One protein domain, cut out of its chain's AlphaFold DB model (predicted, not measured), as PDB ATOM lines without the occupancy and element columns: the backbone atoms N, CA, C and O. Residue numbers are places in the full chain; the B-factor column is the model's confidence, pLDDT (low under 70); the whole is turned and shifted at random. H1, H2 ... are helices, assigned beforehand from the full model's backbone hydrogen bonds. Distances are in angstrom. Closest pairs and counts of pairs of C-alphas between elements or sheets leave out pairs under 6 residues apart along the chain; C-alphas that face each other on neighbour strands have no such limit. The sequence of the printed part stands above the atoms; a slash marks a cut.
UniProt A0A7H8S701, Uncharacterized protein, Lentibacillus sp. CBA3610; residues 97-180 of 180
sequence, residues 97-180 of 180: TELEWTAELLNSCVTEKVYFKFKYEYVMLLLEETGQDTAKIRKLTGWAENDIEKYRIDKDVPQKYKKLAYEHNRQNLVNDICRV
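What this domain is: This is residues 97 to 180 of the 180 residues of an uncharacterized protein of Lentibacillus sp. CBA3610 (UniProt A0A7H8S701). What shape do these coordinates make? Two helical lobes stand next to each other: the larger is the hairpin of H1 and H2 with H3 crossing it and short H4 beyond H3, the smaller is the hairpin of H5 and H6. A stretch with no named element, residues 150 to 158, joins the lobes, and H2 and H5 come close without clearly touching. What is it built of, and how large is it? The 84 printed residues hold six named helices, H1 to H6 in order, and no named strand, and the class is all helix. The whole is compact, with a radius of gyration of the C-alphas of 12.7 A and spans of 36 by 25 by 20 A.

Where its parts are: Where do the first helices run? H1, residues 98 to 111, begins at C-alpha 98 (-12.652, -61.288, -82.690) and is 20.1 A long; H2, residues 116 to 129, is 20.2 A long. What follows them? H3 is residues 134 to 141, 10.3 A, and H4 is residues 145 to 149, 6.1 A. Where does the last helix end? H5, residues 159 to 168, is 14.5 A long, and H6, residues 171 to 178, 10.9 A, ends at C-alpha 178 (-17.807, -89.157, -97.767).

How they stand to each other: How do H1 and H2 stand? They touch as a helical hairpin, opposite ways at a shallow tilt of 24 degrees, and their closest C-alphas, those of Leu 106 and Tyr 122, are 5.8 A apart. What does H3 touch? As the hub it touches H1, with the C-alphas of Ala 103 and Thr 141 closest at 5.4 A, only just about perpendicular at 71 degrees. It only just touches H2, with 3 pairs of C-alphas within 8 A, through residues 126 to 127 of H2 alone, Leu 126 and Ile 137 having the closest C-alphas at 6.7 A; it also touches H4, with the C-alphas of Thr 134 and Glu 145 closest at 6.6 A. What of H5 and H6? This helical hairpin runs opposite ways at 36 degrees, only just a steep tilt, with the C-alphas of Ala 165 and Gln 171 closest at 4.9 A, while H6 is apart from H1, H2, H3 and H4. What do the backbones show? In H1 to H6 every O i to N i+4 pair is within hydrogen-bond range.

The domain as a whole: How far does it reach? The C-alphas of Thr 97 and Val 180, the two farthest apart, are 39.1 A apart. Is it broken, or low in confidence? The printed part has no cut and no long link, and the model's pLDDT is under 70 at residues 179 to 180.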
ATOM      1  N   THR A  97      -8.877 -58.909 -80.629       93.06
ATOM      2  CA  THR A  97      -9.524 -59.206 -81.906       93.06
ATOM      3  C   THR A  97     -10.659 -60.216 -81.725       93.06
ATOM      4  O   THR A  97     -10.676 -60.992 -80.766       93.06
ATOM      5  N   GLU A  98     -11.587 -60.275 -82.681       93.44
ATOM      6  CA  GLU A  98     -12.652 -61.288 -82.690       93.44
ATOM      7  C   GLU A  98     -12.105 -62.726 -82.652       93.44
ATOM      8  O   GLU A  98     -12.673 -63.592 -81.983       93.44
ATOM      9  N   LEU A  99     -10.970 -62.965 -83.316       95.56
ATOM     10  CA  LEU A  99     -10.291 -64.259 -83.342       95.56
ATOM     11  C   LEU A  99      -9.748 -64.647 -81.955       95.56
ATOM     12  O   LEU A  99      -9.911 -65.784 -81.507       95.56
ATOM     13  N   GLU A 100      -9.123 -63.701 -81.250       94.94
ATOM     14  CA  GLU A 100      -8.663 -63.903 -79.868       94.94
ATOM     15  C   GLU A 100      -9.838 -64.103 -78.909       94.94
ATOM     16  O   GLU A 100      -9.764 -64.940 -78.008       94.94
ATOM     17  N   TRP A 101     -10.939 -63.382 -79.127       95.38
ATOM     18  CA  TRP A 101     -12.161 -63.542 -78.351       95.38
ATOM     19  C   TRP A 101     -12.759 -64.946 -78.506       95.38
ATOM     20  O   TRP A 101     -13.071 -65.598 -77.506       95.38
ATOM     21  N   THR A 102     -12.849 -65.469 -79.734       97.00
ATOM     22  CA  THR A 102     -13.304 -66.850 -79.976       97.00
ATOM     23  C   THR A 102     -12.397 -67.872 -79.304       97.00
ATOM     24  O   THR A 102     -12.887 -68.844 -78.725       97.00
ATOM     25  N   ALA A 103     -11.078 -67.659 -79.343       96.25
ATOM     26  CA  ALA A 103     -10.123 -68.545 -78.688       96.25
ATOM     27  C   ALA A 103     -10.300 -68.555 -77.157       96.25
ATOM     28  O   ALA A 103     -10.289 -69.625 -76.542       96.25
ATOM     29  N   GLU A 104     -10.528 -67.392 -76.538       95.38
ATOM     30  CA  GLU A 104     -10.808 -67.287 -75.099       95.38
ATOM     31  C   GLU A 104     -12.113 -68.012 -74.729       95.38
ATOM     32  O   GLU A 104     -12.140 -68.792 -73.773       95.38
ATOM     33  N   LEU A 105     -13.171 -67.836 -75.527       96.56
ATOM     34  CA  LEU A 105     -14.449 -68.529 -75.346       96.56
ATOM     35  C   LEU A 105     -14.308 -70.054 -75.467       96.56
ATOM     36  O   LEU A 105     -14.859 -70.798 -74.651       96.56
ATOM     37  N   LEU A 106     -13.521 -70.544 -76.430       95.88
ATOM     38  CA  LEU A 106     -13.231 -71.973 -76.552       95.88
ATOM     39  C   LEU A 106     -12.498 -72.514 -75.311       95.88
ATOM     40  O   LEU A 106     -12.813 -73.604 -74.824       95.88
ATOM     41  N   ASN A 107     -11.549 -71.756 -74.763       94.56
ATOM     42  CA  ASN A 107     -10.831 -72.134 -73.545       94.56
ATOM     43  C   ASN A 107     -11.739 -72.124 -72.301       94.56
ATOM     44  O   ASN A 107     -11.644 -73.016 -71.444       94.56
ATOM     45  N   SER A 108     -12.669 -71.170 -72.228       94.38
ATOM     46  CA  SER A 108     -13.739 -71.142 -71.224       94.38
ATOM     47  C   SER A 108     -14.601 -72.408 -71.301       94.38
ATOM     48  O   SER A 108     -14.796 -73.062 -70.273       94.38
ATOM     49  N   CYS A 109     -14.996 -72.859 -72.501       93.00
ATOM     50  CA  CYS A 109     -15.780 -74.090 -72.664       93.00
ATOM     51  C   CYS A 109     -15.134 -75.328 -72.025       93.00
ATOM     52  O   CYS A 109     -15.826 -76.203 -71.495       93.00
ATOM     53  N   VAL A 110     -13.809 -75.458 -72.126       88.62
ATOM     54  CA  VAL A 110     -13.074 -76.599 -71.553       88.62
ATOM     55  C   VAL A 110     -13.050 -76.504 -70.041       88.62
ATOM     56  O   VAL A 110     -13.383 -77.475 -69.361       88.62
ATOM     57  N   THR A 111     -12.696 -75.327 -69.534       90.94
ATOM     58  CA  THR A 111     -12.559 -75.063 -68.100       90.94
ATOM     59  C   THR A 111     -13.885 -75.270 -67.371       90.94
ATOM     60  O   THR A 111     -13.929 -75.881 -66.305       90.94
ATOM     61  N   GLU A 112     -14.979 -74.815 -67.976       90.25
ATOM     62  CA  GLU A 112     -16.324 -74.873 -67.402       90.25
ATOM     63  C   GLU A 112     -17.053 -76.192 -67.694       90.25
ATOM     64  O   GLU A 112     -18.122 -76.435 -67.142       90.25
ATOM     65  N   LYS A 113     -16.467 -77.076 -68.516       88.75
ATOM     66  CA  LYS A 113     -17.060 -78.357 -68.939       88.75
ATOM     67  C   LYS A 113     -18.463 -78.201 -69.548       88.75
ATOM     68  O   LYS A 113     -19.332 -79.047 -69.337       88.75
ATOM     69  N   VAL A 114     -18.661 -77.142 -70.333       88.44
ATOM     70  CA  VAL A 114     -19.948 -76.857 -70.982       88.44
ATOM     71  C   VAL A 114     -20.287 -77.889 -72.059       88.44
ATOM     72  O   VAL A 114     -19.444 -78.676 -72.509       88.44
ATOM     73  N   TYR A 115     -21.544 -77.858 -72.502       88.56
ATOM     74  CA  TYR A 115     -22.065 -78.767 -73.518       88.56
ATOM     75  C   TYR A 115     -21.263 -78.729 -74.832       88.56
ATOM     76  O   TYR A 115     -20.808 -77.677 -75.278       88.56
ATOM     77  N   PHE A 116     -21.110 -79.884 -75.489       88.50
ATOM     78  CA  PHE A 116     -20.202 -80.033 -76.637       88.50
ATOM     79  C   PHE A 116     -20.520 -79.090 -77.809       88.50
ATOM     80  O   PHE A 116     -19.607 -78.698 -78.532       88.50
ATOM     81  N   LYS A 117     -21.791 -78.699 -77.983       90.44
ATOM     82  CA  LYS A 117     -22.224 -77.820 -79.081       90.44
ATOM     83  C   LYS A 117     -21.526 -76.462 -79.068       90.44
ATOM     84  O   LYS A 117     -21.199 -75.958 -80.133       90.44
ATOM     85  N   PHE A 118     -21.213 -75.925 -77.888       92.00
ATOM     86  CA  PHE A 118     -20.443 -74.684 -77.775       92.00
ATOM     87  C   PHE A 118     -19.020 -74.864 -78.309       92.00
ATOM     88  O   PHE A 118     -18.546 -74.053 -79.096       92.00
ATOM     89  N   LYS A 119     -18.352 -75.964 -77.934       92.81
ATOM     90  CA  LYS A 119     -17.004 -76.287 -78.428       92.81
ATOM     91  C   LYS A 119     -17.000 -76.433 -79.945       92.81
ATOM     92  O   LYS A 119     -16.132 -75.863 -80.590       92.81
ATOM     93  N   TYR A 120     -17.991 -77.135 -80.496       91.75
ATOM     94  CA  TYR A 120     -18.147 -77.263 -81.942       91.75
ATOM     95  C   TYR A 120     -18.272 -75.892 -82.617       91.75
ATOM     96  O   TYR A 120     -17.514 -75.608 -83.535       91.75
ATOM     97  N   GLU A 121     -19.184 -75.030 -82.157       92.88
ATOM     98  CA  GLU A 121     -19.408 -73.724 -82.794       92.88
ATOM     99  C   GLU A 121     -18.155 -72.849 -82.763       92.88
ATOM    100  O   GLU A 121     -17.786 -72.279 -83.788       92.88
ATOM    101  N   TYR A 122     -17.441 -72.808 -81.638       95.75
ATOM    102  CA  TYR A 122     -16.202 -72.038 -81.551       95.75
ATOM    103  C   TYR A 122     -15.064 -72.624 -82.384       95.75
ATOM    104  O   TYR A 122     -14.338 -71.865 -83.015       95.75
ATOM    105  N   VAL A 123     -14.908 -73.951 -82.437       94.62
ATOM    106  CA  VAL A 123     -13.901 -74.569 -83.316       94.62
ATOM    107  C   VAL A 123     -14.215 -74.276 -84.782       94.62
ATOM    108  O   VAL A 123     -13.307 -73.928 -85.531       94.62
ATOM    109  N   MET A 124     -15.485 -74.345 -85.188       91.94
ATOM    110  CA  MET A 124     -15.887 -74.025 -86.557       91.94
ATOM    111  C   MET A 124     -15.635 -72.555 -86.911       91.94
ATOM    112  O   MET A 124     -15.081 -72.296 -87.974       91.94
ATOM    113  N   LEU A 125     -15.954 -71.616 -86.014       94.56
ATOM    114  CA  LEU A 125     -15.640 -70.194 -86.203       94.56
ATOM    115  C   LEU A 125     -14.133 -69.961 -86.343       94.56
ATOM    116  O   LEU A 125     -13.694 -69.265 -87.253       94.56
ATOM    117  N   LEU A 126     -13.321 -70.592 -85.490       96.00
ATOM    118  CA  LEU A 126     -11.863 -70.493 -85.581       96.00
ATOM    119  C   LEU A 126     -11.342 -71.061 -86.904       96.00
ATOM    120  O   LEU A 126     -10.472 -70.459 -87.526       96.00
ATOM    121  N   LEU A 127     -11.862 -72.205 -87.352       93.31
ATOM    122  CA  LEU A 127     -11.502 -72.803 -88.641       93.31
ATOM    123  C   LEU A 127     -11.899 -71.909 -89.820       93.31
ATOM    124  O   LEU A 127     -11.163 -71.835 -90.800       93.31
ATOM    125  N   GLU A 128     -13.031 -71.217 -89.747       92.00
ATOM    126  CA  GLU A 128     -13.452 -70.256 -90.766       92.00
ATOM    127  C   GLU A 128     -12.511 -69.042 -90.812       92.00
ATOM    128  O   GLU A 128     -11.902 -68.766 -91.846       92.00
ATOM    129  N   GLU A 129     -12.291 -68.383 -89.674       94.75
ATOM    130  CA  GLU A 129     -11.491 -67.152 -89.566       94.75
ATOM    131  C   GLU A 129      -9.994 -67.352 -89.814       94.75
ATOM    132  O   GLU A 129      -9.268 -66.417 -90.159       94.75
ATOM    133  N   THR A 130      -9.505 -68.576 -89.626       94.62
ATOM    134  CA  THR A 130      -8.107 -68.933 -89.900       94.62
ATOM    135  C   THR A 130      -7.907 -69.553 -91.278       94.62
ATOM    136  O   THR A 130      -6.782 -69.922 -91.603       94.62
ATOM    137  N   GLY A 131      -8.954 -69.683 -92.099       91.75
ATOM    138  CA  GLY A 131      -8.841 -70.341 -93.402       91.75
ATOM    139  C   GLY A 131      -8.453 -71.820 -93.291       91.75
ATOM    140  O   GLY A 131      -7.764 -72.344 -94.161       91.75
ATOM    141  N   GLN A 132      -8.914 -72.494 -92.233       90.31
ATOM    142  CA  GLN A 132      -8.623 -73.887 -91.870       90.31
ATOM    143  C   GLN A 132      -7.181 -74.137 -91.385       90.31
ATOM    144  O   GLN A 132      -6.747 -75.288 -91.342       90.31
ATOM    145  N   ASP A 133      -6.435 -73.094 -91.000       92.88
ATOM    146  CA  ASP A 133      -5.087 -73.227 -90.433       92.88
ATOM    147  C   ASP A 133      -5.143 -73.711 -88.973       92.88
ATOM    148  O   ASP A 133      -5.191 -72.934 -88.011       92.88
ATOM    149  N   THR A 134      -5.109 -75.033 -88.798       92.44
ATOM    150  CA  THR A 134      -5.120 -75.671 -87.478       92.44
ATOM    151  C   THR A 134      -3.895 -75.306 -86.645       92.44
ATOM    152  O   THR A 134      -4.024 -75.152 -85.431       92.44
ATOM    153  N   ALA A 135      -2.723 -75.084 -87.246       94.69
ATOM    154  CA  ALA A 135      -1.519 -74.695 -86.515       94.69
ATOM    155  C   ALA A 135      -1.687 -73.318 -85.853       94.69
ATOM    156  O   ALA A 135      -1.314 -73.133 -84.686       94.69
ATOM    157  N   LYS A 136      -2.323 -72.368 -86.550       95.56
ATOM    158  CA  LYS A 136      -2.679 -71.058 -85.989       95.56
ATOM    159  C   LYS A 136      -3.667 -71.186 -84.829       95.56
ATOM    160  O   LYS A 136      -3.449 -70.568 -83.784       95.56
ATOM    161  N   ILE A 137      -4.696 -72.027 -84.955       95.50
ATOM    162  CA  ILE A 137      -5.662 -72.286 -83.871       95.50
ATOM    163  C   ILE A 137      -4.959 -72.871 -82.643       95.50
ATOM    164  O   ILE A 137      -5.185 -72.409 -81.522       95.50
ATOM    165  N   ARG A 138      -4.066 -73.847 -82.836       95.75
ATOM    166  CA  ARG A 138      -3.277 -74.452 -81.752       95.75
ATOM    167  C   ARG A 138      -2.422 -73.419 -81.030       95.75
ATOM    168  O   ARG A 138      -2.363 -73.429 -79.805       95.75
ATOM    169  N   LYS A 139      -1.788 -72.500 -81.765       95.12
ATOM    170  CA  LYS A 139      -0.988 -71.417 -81.175       95.12
ATOM    171  C   LYS A 139      -1.836 -70.469 -80.315       95.12
ATOM    172  O   LYS A 139      -1.355 -70.020 -79.279       95.12
ATOM    173  N   LEU A 140      -3.069 -70.174 -80.733       94.12
ATOM    174  CA  LEU A 140      -3.984 -69.269 -80.024       94.12
ATOM    175  C   LEU A 140      -4.632 -69.913 -78.793       94.12
ATOM    176  O   LEU A 140      -4.781 -69.275 -77.756       94.12
ATOM    177  N   THR A 141      -5.033 -71.177 -78.912       93.38
ATOM    178  CA  THR A 141      -5.879 -71.857 -77.917       93.38
ATOM    179  C   THR A 141      -5.096 -72.810 -77.018       93.38
ATOM    180  O   THR A 141      -5.542 -73.131 -75.922       93.38
ATOM    181  N   GLY A 142      -3.936 -73.291 -77.470       92.75
ATOM    182  CA  GLY A 142      -3.191 -74.373 -76.827       92.75
ATOM    183  C   GLY A 142      -3.798 -75.764 -77.036       92.75
ATOM    184  O   GLY A 142      -3.293 -76.731 -76.467       92.75
ATOM    185  N   TRP A 143      -4.864 -75.894 -77.832       93.44
ATOM    186  CA  TRP A 143      -5.480 -77.188 -78.111       93.44
ATOM    187  C   TRP A 143      -4.559 -78.090 -78.934       93.44
ATOM    188  O   TRP A 143      -3.740 -77.619 -79.726       93.44
ATOM    189  N   ALA A 144      -4.705 -79.403 -78.761       92.75
ATOM    190  CA  ALA A 144      -4.051 -80.365 -79.635       92.75
ATOM    191  C   ALA A 144      -4.753 -80.407 -80.998       92.75
ATOM    192  O   ALA A 144      -5.968 -80.241 -81.099       92.75
ATOM    193  N   GLU A 145      -3.991 -80.695 -82.049       91.00
ATOM    194  CA  GLU A 145      -4.513 -80.806 -83.415       91.00
ATOM    195  C   GLU A 145      -5.643 -81.831 -83.517       91.00
ATOM    196  O   GLU A 145      -6.723 -81.527 -84.010       91.00
ATOM    197  N   ASN A 146      -5.429 -83.004 -82.918       90.25
ATOM    198  CA  ASN A 146      -6.418 -84.076 -82.865       90.25
ATOM    199  C   ASN A 146      -7.714 -83.658 -82.160       90.25
ATOM    200  O   ASN A 146      -8.756 -84.252 -82.417       90.25
ATOM    201  N   ASP A 147      -7.677 -82.682 -81.248       91.00
ATOM    202  CA  ASP A 147      -8.887 -82.192 -80.588       91.00
ATOM    203  C   ASP A 147      -9.659 -81.204 -81.457       91.00
ATOM    204  O   ASP A 147     -10.881 -81.177 -81.375       91.00
ATOM    205  N   ILE A 148      -8.971 -80.442 -82.306       90.81
ATOM    206  CA  ILE A 148      -9.583 -79.536 -83.284       90.81
ATOM    207  C   ILE A 148     -10.209 -80.355 -84.421       90.81
ATOM    208  O   ILE A 148     -11.379 -80.167 -84.751       90.81
ATOM    209  N   GLU A 149      -9.462 -81.322 -84.959       87.56
ATOM    210  CA  GLU A 149      -9.881 -82.157 -86.094       87.56
ATOM    211  C   GLU A 149     -11.154 -82.969 -85.808       87.56
ATOM    212  O   GLU A 149     -11.972 -83.157 -86.701       87.56
ATOM    213  N   LYS A 150     -11.413 -83.353 -84.548       87.19
ATOM    214  CA  LYS A 150     -12.664 -84.030 -84.141       87.19
ATOM    215  C   LYS A 150     -13.941 -83.252 -84.474       87.19
ATOM    216  O   LYS A 150     -15.011 -83.853 -84.537       87.19
ATOM    217  N   TYR A 151     -13.861 -81.929 -84.602       87.19
ATOM    218  CA  TYR A 151     -15.017 -81.079 -84.900       87.19
ATOM    219  C   TYR A 151     -15.091 -80.685 -86.373       87.19
ATOM    220  O   TYR A 151     -16.117 -80.160 -86.805       87.19
ATOM    221  N   ARG A 152     -14.031 -80.935 -87.145       85.94
ATOM    222  CA  ARG A 152     -13.955 -80.564 -88.552       85.94
ATOM    223  C   ARG A 152     -14.894 -81.444 -89.368       85.94
ATOM    224  O   ARG A 152     -14.919 -82.661 -89.210       85.94
ATOM    225  N   ILE A 153     -15.660 -80.822 -90.257       82.81
ATOM    226  CA  ILE A 153     -16.434 -81.530 -91.277       82.81
ATOM    227  C   ILE A 153     -15.855 -81.162 -92.635       82.81
ATOM    228  O   ILE A 153     -15.635 -79.977 -92.906       82.81
ATOM    229  N   ASP A 154     -15.606 -82.162 -93.474       80.88
ATOM    230  CA  ASP A 154     -14.993 -81.938 -94.775       80.88
ATOM    231  C   ASP A 154     -15.904 -81.095 -95.688       80.88
ATOM    232  O   ASP A 154     -17.134 -81.019 -95.553       80.88
ATOM    233  N   LYS A 155     -15.263 -80.343 -96.587       79.44
ATOM    234  CA  LYS A 155     -15.912 -79.284 -97.379       79.44
ATOM    235  C   LYS A 155     -16.943 -79.865 -98.348       79.44
ATOM    236  O   LYS A 155     -18.000 -79.268 -98.547       79.44
ATOM    237  N   ASP A 156     -16.605 -81.019 -98.899       83.25
ATOM    238  CA  ASP A 156     -17.341 -81.852 -99.847       83.25
ATOM    239  C   ASP A 156     -18.569 -82.545 -99.242       83.25
ATOM    240  O   ASP A 156     -19.502 -82.867 -99.975       83.25
ATOM    241  N   VAL A 157     -18.630 -82.703 -97.915       83.56
ATOM    242  CA  VAL A 157     -19.793 -83.285 -97.238       83.56
ATOM    243  C   VAL A 157     -21.060 -82.470 -97.567       83.56
ATOM    244  O   VAL A 157     -21.125 -81.265 -97.280       83.56
ATOM    245  N   PRO A 158     -22.121 -83.102 -98.109       85.44
ATOM    246  CA  PRO A 158     -23.386 -82.429 -98.381       85.44
ATOM    247  C   PRO A 158     -23.988 -81.762 -97.138       85.44
ATOM    248  O   PRO A 158     -24.011 -82.337 -96.048       85.44
ATOM    249  N   GLN A 159     -24.569 -80.568 -97.304       83.44
ATOM    250  CA  GLN A 159     -25.072 -79.743 -96.192       83.44
ATOM    251  C   GLN A 159     -26.066 -80.474 -95.273       83.44
ATOM    252  O   GLN A 159     -26.040 -80.295 -94.052       83.44
ATOM    253  N   LYS A 160     -26.916 -81.341 -95.843       86.94
ATOM    254  CA  LYS A 160     -27.848 -82.194 -95.085       86.94
ATOM    255  C   LYS A 160     -27.114 -83.052 -94.047       86.94
ATOM    256  O   LYS A 160     -27.582 -83.172 -92.916       86.94
ATOM    257  N   TYR A 161     -25.966 -83.621 -94.409       85.88
ATOM    258  CA  TYR A 161     -25.174 -84.475 -93.525       85.88
ATOM    259  C   TYR A 161     -24.330 -83.671 -92.540       85.88
ATOM    260  O   TYR A 161     -24.204 -84.094 -91.395       85.88
ATOM    261  N   LYS A 162     -23.860 -82.472 -92.915       84.25
ATOM    262  CA  LYS A 162     -23.201 -81.549 -91.972       84.25
ATOM    263  C   LYS A 162     -24.105 -81.226 -90.776       84.25
ATOM    264  O   LYS A 162     -23.672 -81.294 -89.628       84.25
ATOM    265  N   LYS A 163     -25.388 -80.948 -91.042       83.00
ATOM    266  CA  LYS A 163     -26.385 -80.683 -89.994       83.00
ATOM    267  C   LYS A 163     -26.586 -81.888 -89.068       83.00
ATOM    268  O   LYS A 163     -26.537 -81.730 -87.853       83.00
ATOM    269  N   LEU A 164     -26.753 -83.087 -89.632       84.00
ATOM    270  CA  LEU A 164     -26.914 -84.318 -88.848       84.00
ATOM    271  C   LEU A 164     -25.660 -84.645 -88.021       84.00
ATOM    272  O   LEU A 164     -25.769 -85.028 -86.857       84.00
ATOM    273  N   ALA A 165     -24.468 -84.446 -88.590       84.88
ATOM    274  CA  ALA A 165     -23.199 -84.636 -87.893       84.88
ATOM    275  C   ALA A 165     -23.089 -83.722 -86.666       84.88
ATOM    276  O   ALA A 165     -22.716 -84.186 -85.589       84.88
ATOM    277  N   TYR A 166     -23.473 -82.451 -86.810       83.31
ATOM    278  CA  TYR A 166     -23.546 -81.494 -85.707       83.31
ATOM    279  C   TYR A 166     -24.571 -81.902 -84.641       83.31
ATOM    280  O   TYR A 166     -24.258 -81.912 -83.449       83.31
ATOM    281  N   GLU A 167     -25.788 -82.267 -85.052       83.31
ATOM    282  CA  GLU A 167     -26.875 -82.622 -84.132       83.31
ATOM    283  C   GLU A 167     -26.539 -83.842 -83.268       83.31
ATOM    284  O   GLU A 167     -26.878 -83.859 -82.080       83.31
ATOM    285  N   HIS A 168     -25.832 -84.822 -83.839       81.94
ATOM    286  CA  HIS A 168     -25.513 -86.093 -83.187       81.94
ATOM    287  C   HIS A 168     -24.063 -86.225 -82.698       81.94
ATOM    288  O   HIS A 168     -23.724 -87.270 -82.139       81.94
ATOM    289  N   ASN A 169     -23.216 -85.203 -82.876       81.81
ATOM    290  CA  ASN A 169     -21.779 -85.253 -82.569       81.81
ATOM    291  C   ASN A 169     -21.049 -86.401 -83.305       81.81
ATOM    292  O   ASN A 169     -20.380 -87.233 -82.685       81.81
ATOM    293  N   ARG A 170     -21.265 -86.506 -84.625       84.56
ATOM    294  CA  ARG A 170     -20.777 -87.594 -85.502       84.56
ATOM    295  C   ARG A 170     -19.961 -87.088 -86.699       84.56
ATOM    296  O   ARG A 170     -20.041 -87.656 -87.781       84.56
ATOM    297  N   GLN A 171     -19.179 -86.032 -86.508       86.25
ATOM    298  CA  GLN A 171     -18.368 -85.388 -87.549       86.25
ATOM    299  C   GLN A 171     -17.417 -86.377 -88.232       86.25
ATOM    300  O   GLN A 171     -17.505 -86.554 -89.444       86.25
ATOM    301  N   ASN A 172     -16.615 -87.110 -87.450       81.69
ATOM    302  CA  ASN A 172     -15.688 -88.119 -87.978       81.69
ATOM    303  C   ASN A 172     -16.393 -89.171 -88.843       81.69
ATOM    304  O   ASN A 172     -15.947 -89.447 -89.945       81.69
ATOM    305  N   LEU A 173     -17.537 -89.692 -88.380       83.25
ATOM    306  CA  LEU A 173     -18.296 -90.709 -89.114       83.25
ATOM    307  C   LEU A 173     -18.738 -90.201 -90.491       83.25
ATOM    308  O   LEU A 173     -18.688 -90.938 -91.466       83.25
ATOM    309  N   VAL A 174     -19.202 -88.953 -90.566       83.69
ATOM    310  CA  VAL A 174     -19.662 -88.383 -91.836       83.69
ATOM    311  C   VAL A 174     -18.491 -88.112 -92.780       83.69
ATOM    312  O   VAL A 174     -18.619 -88.389 -93.969       83.69
ATOM    313  N   ASN A 175     -17.349 -87.651 -92.262       81.50
ATOM    314  CA  ASN A 175     -16.133 -87.510 -93.066       81.50
ATOM    315  C   ASN A 175     -15.668 -88.871 -93.606       81.50
ATOM    316  O   ASN A 175     -15.369 -88.985 -94.789       81.50
ATOM    317  N   ASP A 176     -15.671 -89.913 -92.770       82.44
ATOM    318  CA  ASP A 176     -15.268 -91.264 -93.171       82.44
ATOM    319  C   ASP A 176     -16.173 -91.818 -94.280       82.44
ATOM    320  O   ASP A 176     -15.676 -92.426 -95.221       82.44
ATOM    321  N   ILE A 177     -17.488 -91.571 -94.214       81.69
ATOM    322  CA  ILE A 177     -18.442 -92.003 -95.249       81.69
ATOM    323  C   ILE A 177     -18.216 -91.267 -96.574       81.69
ATOM    324  O   ILE A 177     -18.331 -91.882 -97.628       81.69
ATOM    325  N   CYS A 178     -17.938 -89.962 -96.547       77.25
ATOM    326  CA  CYS A 178     -17.807 -89.157 -97.767       77.25
ATOM    327  C   CYS A 178     -16.442 -89.278 -98.462       77.25
ATOM    328  O   CYS A 178     -16.325 -88.867 -99.611       77.25
ATOM    329  N   ARG A 179     -15.425 -89.826 -97.784       69.69
ATOM    330  CA  ARG A 179     -14.096 -90.100 -98.359       69.69
ATOM    331  C   ARG A 179     -14.022 -91.415 -99.149       69.69
ATOM    332  O   ARG A 179     -12.995 -91.657 -99.783       69.69
ATOM    333  N   VAL A 180     -15.059 -92.258 -99.065       53.88
ATOM    334  CA  VAL A 180     -15.227 -93.503 -99.843       53.88
ATOM    335  C   VAL A 180     -15.830 -93.182-101.204       53.88
ATOM    336  O   VAL A 180     -15.309 -93.724-102.201       53.88
TER     337      VAL A 180